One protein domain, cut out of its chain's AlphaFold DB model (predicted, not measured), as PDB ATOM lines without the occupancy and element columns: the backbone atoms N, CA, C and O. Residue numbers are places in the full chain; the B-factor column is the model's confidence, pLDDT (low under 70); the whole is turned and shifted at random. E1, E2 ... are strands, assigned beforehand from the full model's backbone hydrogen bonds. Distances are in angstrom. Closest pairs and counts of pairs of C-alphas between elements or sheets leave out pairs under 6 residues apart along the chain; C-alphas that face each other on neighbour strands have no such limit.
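AT A GLANCE: This is residues 176 to 231 of the 344 residues of an uncharacterized protein of Choiromyces venosus 120613-1 (UniProt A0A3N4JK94). With little regular structure, this is a flat row of small chain loops, each folding back on itself: residues 176 to 185, then 190 to 199, then 207 to 215, and at the far end the hairpin of E2 and E3. The 56 printed residues hold three named strands, E1, E2, E3 in that order, with 11 residues, and no named helix; the class is all strand, and E2 and E3 form an antiparallel sheet. It is only just loose, close to compact, with a radius of gyration of the C-alphas of 12.5 A and spans of 38 by 24 by 10 A.

HOW THE PARTS SIT: E1, residues 184 to 186, pairs with no named strand, but residues 176 to 177 pair antiparallel with its residues 184 to 185. E1 is apart from E2, residues 219 to 222, and from E3, residues 227 to 230. E2 and E3, a hairpin, are antiparallel at 137 degrees; C-alphas 219 and 230 face each other at 4.2 A, and N 220 and O 229 are within hydrogen-bond range at 2.8 A.

IN THESE COORDINATES: E1 begins at C-alpha 184 (19.861, 24.535, -24.449) and is 6.8 A long. E2 measures 9.2 A; E3 measures 9.6 A and ends at C-alpha 230 (31.308, -3.421, -12.122).

THE WHOLE: The C-alphas of Gly 181 and Gly 231 are the two farthest apart, 37.9 A. The printed part has no cut; E1 to E2 is a long link of 32 residues, E2 to E3 a tight one. No printed residue is under 70 in pLDDT.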
ATOM      1  N   TYR A 176      24.406  26.832 -24.378       92.25
ATOM      2  CA  TYR A 176      24.505  26.922 -25.829       92.25
ATOM      3  C   TYR A 176      23.366  26.134 -26.484       92.25
ATOM      4  O   TYR A 176      22.904  25.128 -25.941       92.25
ATOM      5  N   LEU A 177      22.896  26.616 -27.636       91.69
ATOM      6  CA  LEU A 177      21.815  25.984 -28.390       91.69
ATOM      7  C   LEU A 177      22.341  24.732 -29.096       91.69
ATOM      8  O   LEU A 177      23.404  24.767 -29.724       91.69
ATOM      9  N   CYS A 178      21.598  23.633 -28.998       91.56
ATOM     10  CA  CYS A 178      21.928  22.409 -29.714       91.56
ATOM     11  C   CYS A 178      21.818  22.592 -31.236       91.56
ATOM     12  O   CYS A 178      21.065  23.433 -31.723       91.56
ATOM     13  N   ALA A 179      22.592  21.813 -32.001       86.88
ATOM     14  CA  ALA A 179      22.680  21.946 -33.461       86.88
ATOM     15  C   ALA A 179      21.352  21.658 -34.187       86.88
ATOM     16  O   ALA A 179      21.131  22.148 -35.289       86.88
ATOM     17  N   ASP A 180      20.472  20.882 -33.561       83.38
ATOM     18  CA  ASP A 180      19.108  20.603 -34.011       83.38
ATOM     19  C   ASP A 180      18.120  21.739 -33.693       83.38
ATOM     20  O   ASP A 180      16.956  21.661 -34.077       83.38
ATOM     21  N   GLY A 181      18.562  22.800 -33.009       85.50
ATOM     22  CA  GLY A 181      17.731  23.940 -32.621       85.50
ATOM     23  C   GLY A 181      16.738  23.626 -31.498       85.50
ATOM     24  O   GLY A 181      15.930  24.479 -31.136       85.50
ATOM     25  N   VAL A 182      16.781  22.417 -30.924       84.06
ATOM     26  CA  VAL A 182      15.806  21.952 -29.930       84.06
ATOM     27  C   VAL A 182      16.508  21.643 -28.610       84.06
ATOM     28  O   VAL A 182      16.735  20.495 -28.245       84.06
ATOM     29  N   GLY A 183      16.794  22.692 -27.839       87.06
ATOM     30  CA  GLY A 183      17.310  22.571 -26.475       87.06
ATOM     31  C   GLY A 183      18.543  23.427 -26.213       87.06
ATOM     32  O   GLY A 183      19.286  23.789 -27.123       87.06
ATOM     33  N   CYS A 184      18.740  23.747 -24.939       93.31
ATOM     34  CA  CYS A 184      19.861  24.535 -24.449       93.31
ATOM     35  C   CYS A 184      20.682  23.684 -23.488       93.31
ATOM     36  O   CYS A 184      20.152  23.205 -22.485       93.31
ATOM     37  N   CYS A 185      21.974  23.526 -23.773       93.31
ATOM     38  CA  CYS A 185      22.878  22.748 -22.938       93.31
ATOM     39  C   CYS A 185      23.897  23.616 -22.219       93.31
ATOM     40  O   CYS A 185      24.440  24.535 -22.822       93.31
ATOM     41  N   PRO A 186      24.198  23.339 -20.938       93.62
ATOM     42  CA  PRO A 186      25.183  24.121 -20.214       93.62
ATOM     43  C   PRO A 186      26.564  23.942 -20.845       93.62
ATOM     44  O   PRO A 186      26.913  22.851 -21.314       93.62
ATOM     45  N   ASN A 187      27.359  25.010 -20.830       88.19
ATOM     46  CA  ASN A 187      28.725  25.004 -21.341       88.19
ATOM     47  C   ASN A 187      29.540  23.855 -20.739       88.19
ATOM     48  O   ASN A 187      29.461  23.559 -19.546       88.19
ATOM     49  N   GLY A 188      30.322  23.195 -21.592       86.06
ATOM     50  CA  GLY A 188      31.053  21.989 -21.216       86.06
ATOM     51  C   GLY A 188      30.192  20.729 -21.184       86.06
ATOM     52  O   GLY A 188      30.670  19.728 -20.681       86.06
ATOM     53  N   SER A 189      28.962  20.756 -21.703       90.25
ATOM     54  CA  SER A 189      28.174  19.561 -22.043       90.25
ATOM     55  C   SER A 189      28.152  19.362 -23.558       90.25
ATOM     56  O   SER A 189      28.516  20.267 -24.300       90.25
ATOM     57  N   THR A 190      27.686  18.212 -24.022       87.00
ATOM     58  CA  THR A 190      27.464  17.838 -25.426       87.00
ATOM     59  C   THR A 190      25.975  17.570 -25.630       87.00
ATOM     60  O   THR A 190      25.376  16.834 -24.848       87.00
ATOM     61  N   CYS A 191      25.360  18.171 -26.646       88.69
ATOM     62  CA  CYS A 191      23.975  17.876 -27.006       88.69
ATOM     63  C   CYS A 191      23.858  16.459 -27.570       88.69
ATOM     64  O   CYS A 191      24.622  16.089 -28.464       88.69
ATOM     65  N   ILE A 192      22.895  15.684 -27.071       85.81
ATOM     66  CA  ILE A 192      22.547  14.394 -27.666       85.81
ATOM     67  C   ILE A 192      21.567  14.671 -28.819       85.81
ATOM     68  O   ILE A 192      20.485  15.204 -28.556       85.81
ATOM     69  N   PRO A 193      21.900  14.306 -30.074       79.06
ATOM     70  CA  PRO A 193      21.043  14.569 -31.230       79.06
ATOM     71  C   PRO A 193      19.625  14.032 -31.020       79.06
ATOM     72  O   PRO A 193      19.471  12.930 -30.492       79.06
ATOM     73  N   LEU A 194      18.610  14.775 -31.480       75.12
ATOM     74  CA  LEU A 194      17.189  14.380 -31.441       75.12
ATOM     75  C   LEU A 194      16.586  14.330 -30.029       75.12
ATOM     76  O   LEU A 194      15.446  13.894 -29.855       75.12
ATOM     77  N   THR A 195      17.321  14.782 -29.015       76.31
ATOM     78  CA  THR A 195      16.833  14.827 -27.640       76.31
ATOM     79  C   THR A 195      17.095  16.199 -27.037       76.31
ATOM     80  O   THR A 195      18.108  16.832 -27.302       76.31
ATOM     81  N   LYS A 196      16.222  16.631 -26.126       79.50
ATOM     82  CA  LYS A 196      16.449  17.836 -25.309       79.50
ATOM     83  C   LYS A 196      17.465  17.595 -24.179       79.50
ATOM     84  O   LYS A 196      17.452  18.314 -23.182       79.50
ATOM     85  N   LEU A 197      18.268  16.531 -24.273       82.94
ATOM     86  CA  LEU A 197      19.150  16.073 -23.208       82.94
ATOM     87  C   LEU A 197      20.592  16.486 -23.481       82.94
ATOM     88  O   LEU A 197      21.128  16.364 -24.582       82.94
ATOM     89  N   CYS A 198      21.231  16.937 -22.411       87.31
ATOM     90  CA  CYS A 198      22.609  17.387 -22.407       87.31
ATOM     91  C   CYS A 198      23.469  16.346 -21.713       87.31
ATOM     92  O   CYS A 198      23.259  16.036 -20.540       87.31
ATOM     93  N   GLN A 199      24.470  15.833 -22.417       86.75
ATOM     94  CA  GLN A 199      25.418  14.878 -21.873       86.75
ATOM     95  C   GLN A 199      26.694  15.601 -21.483       86.75
ATOM     96  O   GLN A 199      27.423  16.089 -22.343       86.75
ATOM     97  N   LYS A 200      27.004  15.676 -20.190       84.19
ATOM     98  CA  LYS A 200      28.332  16.137 -19.780       84.19
ATOM     99  C   LYS A 200      29.389  15.131 -20.266       84.19
ATOM    100  O   LYS A 200      29.182  13.930 -20.081       84.19
ATOM    101  N   PRO A 201      30.499  15.590 -20.871       82.62
ATOM    102  CA  PRO A 201      31.641  14.745 -21.139       82.62
ATOM    103  C   PRO A 201      32.113  14.179 -19.808       82.62
ATOM    104  O   PRO A 201      32.168  14.869 -18.783       82.62
ATOM    105  N   CYS A 202      32.414  12.893 -19.825       87.75
ATOM    106  CA  CYS A 202      32.913  12.229 -18.646       87.75
ATOM    107  C   CYS A 202      34.292  12.774 -18.275       87.75
ATOM    108  O   CYS A 202      35.059  13.211 -19.136       87.75
ATOM    109  N   LYS A 203      34.610  12.757 -16.976       86.62
ATOM    110  CA  LYS A 203      35.981  13.019 -16.528       86.62
ATOM    111  C   LYS A 203      36.924  12.025 -17.209       86.62
ATOM    112  O   LYS A 203      36.513  10.915 -17.550       86.62
ATOM    113  N   ALA A 204      38.187  12.418 -17.372       78.75
ATOM    114  CA  ALA A 204      39.230  11.466 -17.735       78.75
ATOM    115  C   ALA A 204      39.106  10.234 -16.816       78.75
ATOM    116  O   ALA A 204      38.891  10.406 -15.619       78.75
ATOM    117  N   GLU A 205      39.173   9.032 -17.398       85.25
ATOM    118  CA  GLU A 205      38.989   7.707 -16.761       85.25
ATOM    119  C   GLU A 205      37.547   7.180 -16.635       85.25
ATOM    120  O   GLU A 205      37.358   5.992 -16.369       85.25
ATOM    121  N   TYR A 206      36.525   7.998 -16.883       90.69
ATOM    122  CA  TYR A 206      35.134   7.541 -16.841       90.69
ATOM    123  C   TYR A 206      34.664   7.085 -18.228       90.69
ATOM    124  O   TYR A 206      34.972   7.713 -19.244       90.69
ATOM    125  N   THR A 207      33.871   6.014 -18.274       87.75
ATOM    126  CA  THR A 207      33.328   5.473 -19.530       87.75
ATOM    127  C   THR A 207      31.972   6.105 -19.834       87.75
ATOM    128  O   THR A 207      31.065   6.061 -19.002       87.75
ATOM    129  N   LEU A 208      31.826   6.698 -21.023       86.88
ATOM    130  CA  LEU A 208      30.574   7.297 -21.490       86.88
ATOM    131  C   LEU A 208      29.581   6.206 -21.917       86.88
ATOM    132  O   LEU A 208      29.903   5.383 -22.775       86.88
ATOM    133  N   CYS A 209      28.369   6.224 -21.363       86.75
ATOM    134  CA  CYS A 209      27.305   5.302 -21.758       86.75
ATOM    135  C   CYS A 209      26.447   5.856 -22.898       86.75
ATOM    136  O   CYS A 209      26.173   7.057 -22.963       86.75
ATOM    137  N   SER A 210      25.936   4.958 -23.746       80.69
ATOM    138  CA  SER A 210      25.091   5.288 -24.904       80.69
ATOM    139  C   SER A 210      23.777   6.000 -24.558       80.69
ATOM    140  O   SER A 210      23.215   6.661 -25.421       80.69
ATOM    141  N   PHE A 211      23.291   5.896 -23.318       73.44
ATOM    142  CA  PHE A 211      22.025   6.501 -22.880       73.44
ATOM    143  C   PHE A 211      22.183   7.815 -22.104       73.44
ATOM    144  O   PHE A 211      21.203   8.336 -21.580       73.44
ATOM    145  N   GLY A 212      23.394   8.372 -22.033       71.81
ATOM    146  CA  GLY A 212      23.658   9.506 -21.152       71.81
ATOM    147  C   GLY A 212      24.083   9.023 -19.769       71.81
ATOM    148  O   GLY A 212      23.344   8.333 -19.080       71.81
ATOM    149  N   GLY A 213      25.306   9.360 -19.368       81.12
ATOM    150  CA  GLY A 213      25.878   8.929 -18.093       81.12
ATOM    151  C   GLY A 213      27.352   8.568 -18.210       81.12
ATOM    152  O   GLY A 213      27.847   8.259 -19.296       81.12
ATOM    153  N   CYS A 214      28.040   8.634 -17.077       90.00
ATOM    154  CA  CYS A 214      29.461   8.353 -16.950       90.00
ATOM    155  C   CYS A 214      29.654   7.283 -15.886       90.00
ATOM    156  O   CYS A 214      29.303   7.509 -14.730       90.00
ATOM    157  N   CYS A 215      30.216   6.143 -16.270       92.44
ATOM    158  CA  CYS A 215      30.592   5.103 -15.324       92.44
ATOM    159  C   CYS A 215      31.989   5.354 -14.775       92.44
ATOM    160  O   CYS A 215      32.894   5.724 -15.525       92.44
ATOM    161  N   GLU A 216      32.156   5.124 -13.475       91.88
ATOM    162  CA  GLU A 216      33.456   5.159 -12.812       91.88
ATOM    163  C   GLU A 216      34.439   4.141 -13.420       91.88
ATOM    164  O   GLU A 216      34.017   3.125 -13.987       91.88
ATOM    165  N   PRO A 217      35.755   4.369 -13.272       90.50
ATOM    166  CA  PRO A 217      36.769   3.412 -13.695       90.50
ATOM    167  C   PRO A 217      36.508   2.022 -13.091       90.50
ATOM    168  O   PRO A 217      36.299   1.875 -11.888       90.50
ATOM    169  N   GLY A 218      36.504   0.982 -13.929       89.50
ATOM    170  CA  GLY A 218      36.186  -0.396 -13.518       89.50
ATOM    171  C   GLY A 218      34.698  -0.766 -13.589       89.50
ATOM    172  O   GLY A 218      34.345  -1.931 -13.375       89.50
ATOM    173  N   TYR A 219      33.832   0.183 -13.946       91.38
ATOM    174  CA  TYR A 219      32.446  -0.074 -14.316       91.38
ATOM    175  C   TYR A 219      32.268   0.023 -15.834       91.38
ATOM    176  O   TYR A 219      32.854   0.865 -16.509       91.38
ATOM    177  N   SER A 220      31.426  -0.854 -16.364       90.62
ATOM    178  CA  SER A 220      31.032  -0.918 -17.768       90.62
ATOM    179  C   SER A 220      29.538  -0.640 -17.894       90.62
ATOM    180  O   SER A 220      28.754  -1.025 -17.023       90.62
ATOM    181  N   CYS A 221      29.144   0.048 -18.960       91.12
ATOM    182  CA  CYS A 221      27.743   0.339 -19.235       91.12
ATOM    183  C   CYS A 221      27.039  -0.939 -19.702       91.12
ATOM    184  O   CYS A 221      27.342  -1.450 -20.780       91.12
ATOM    185  N   ASP A 222      26.090  -1.446 -18.919       90.12
ATOM    186  CA  ASP A 222      25.205  -2.516 -19.375       90.12
ATOM    187  C   ASP A 222      24.102  -1.902 -20.243       90.12
ATOM    188  O   ASP A 222      23.220  -1.198 -19.745       90.12
ATOM    189  N   ALA A 223      24.152  -2.171 -21.550       82.75
ATOM    190  CA  ALA A 223      23.178  -1.666 -22.517       82.75
ATOM    191  C   ALA A 223      21.736  -2.103 -22.200       82.75
ATOM    192  O   ALA A 223      20.792  -1.417 -22.585       82.75
ATOM    193  N   SER A 224      21.571  -3.216 -21.480       85.56
ATOM    194  CA  SER A 224      20.272  -3.822 -21.164       85.56
ATOM    195  C   SER A 224      19.597  -3.147 -19.977       85.56
ATOM    196  O   SER A 224      18.385  -2.955 -19.974       85.56
ATOM    197  N   THR A 225      20.377  -2.801 -18.950       82.94
ATOM    198  CA  THR A 225      19.849  -2.207 -17.712       82.94
ATOM    199  C   THR A 225      20.077  -0.706 -17.613       82.94
ATOM    200  O   THR A 225      19.572  -0.085 -16.684       82.94
ATOM    201  N   GLN A 226      20.820  -0.125 -18.562       82.06
ATOM    202  CA  GLN A 226      21.256   1.275 -18.551       82.06
ATOM    203  C   GLN A 226      22.004   1.669 -17.267       82.06
ATOM    204  O   GLN A 226      22.083   2.843 -16.911       82.06
ATOM    205  N   LEU A 227      22.569   0.685 -16.565       87.44
ATOM    206  CA  LEU A 227      23.275   0.869 -15.304       87.44
ATOM    207  C   LEU A 227      24.757   0.542 -15.473       87.44
ATOM    208  O   LEU A 227      25.153  -0.336 -16.242       87.44
ATOM    209  N   CYS A 228      25.584   1.243 -14.702       90.25
ATOM    210  CA  CYS A 228      27.000   0.942 -14.573       90.25
ATOM    211  C   CYS A 228      27.170  -0.354 -13.778       90.25
ATOM    212  O   CYS A 228      26.904  -0.393 -12.576       90.25
ATOM    213  N   ARG A 229      27.635  -1.419 -14.431       91.88
ATOM    214  CA  ARG A 229      27.975  -2.678 -13.765       91.88
ATOM    215  C   ARG A 229      29.474  -2.787 -13.604       91.88
ATOM    216  O   ARG A 229      30.221  -2.627 -14.569       91.88
ATOM    217  N   LYS A 230      29.912  -3.088 -12.383       89.69
ATOM    218  CA  LYS A 230      31.308  -3.421 -12.122       89.69
ATOM    219  C   LYS A 230      31.630  -4.651 -12.956       89.69
ATOM    220  O   LYS A 230      30.943  -5.665 -12.823       89.69
ATOM    221  N   GLY A 231      32.614  -4.544 -13.842       74.56
ATOM    222  CA  GLY A 231      33.060  -5.702 -14.597       74.56
ATOM    223  C   GLY A 231      33.571  -6.729 -13.596       74.56
ATOM    224  O   GLY A 231      34.599  -6.505 -12.960       74.56
TER     225      GLY A 231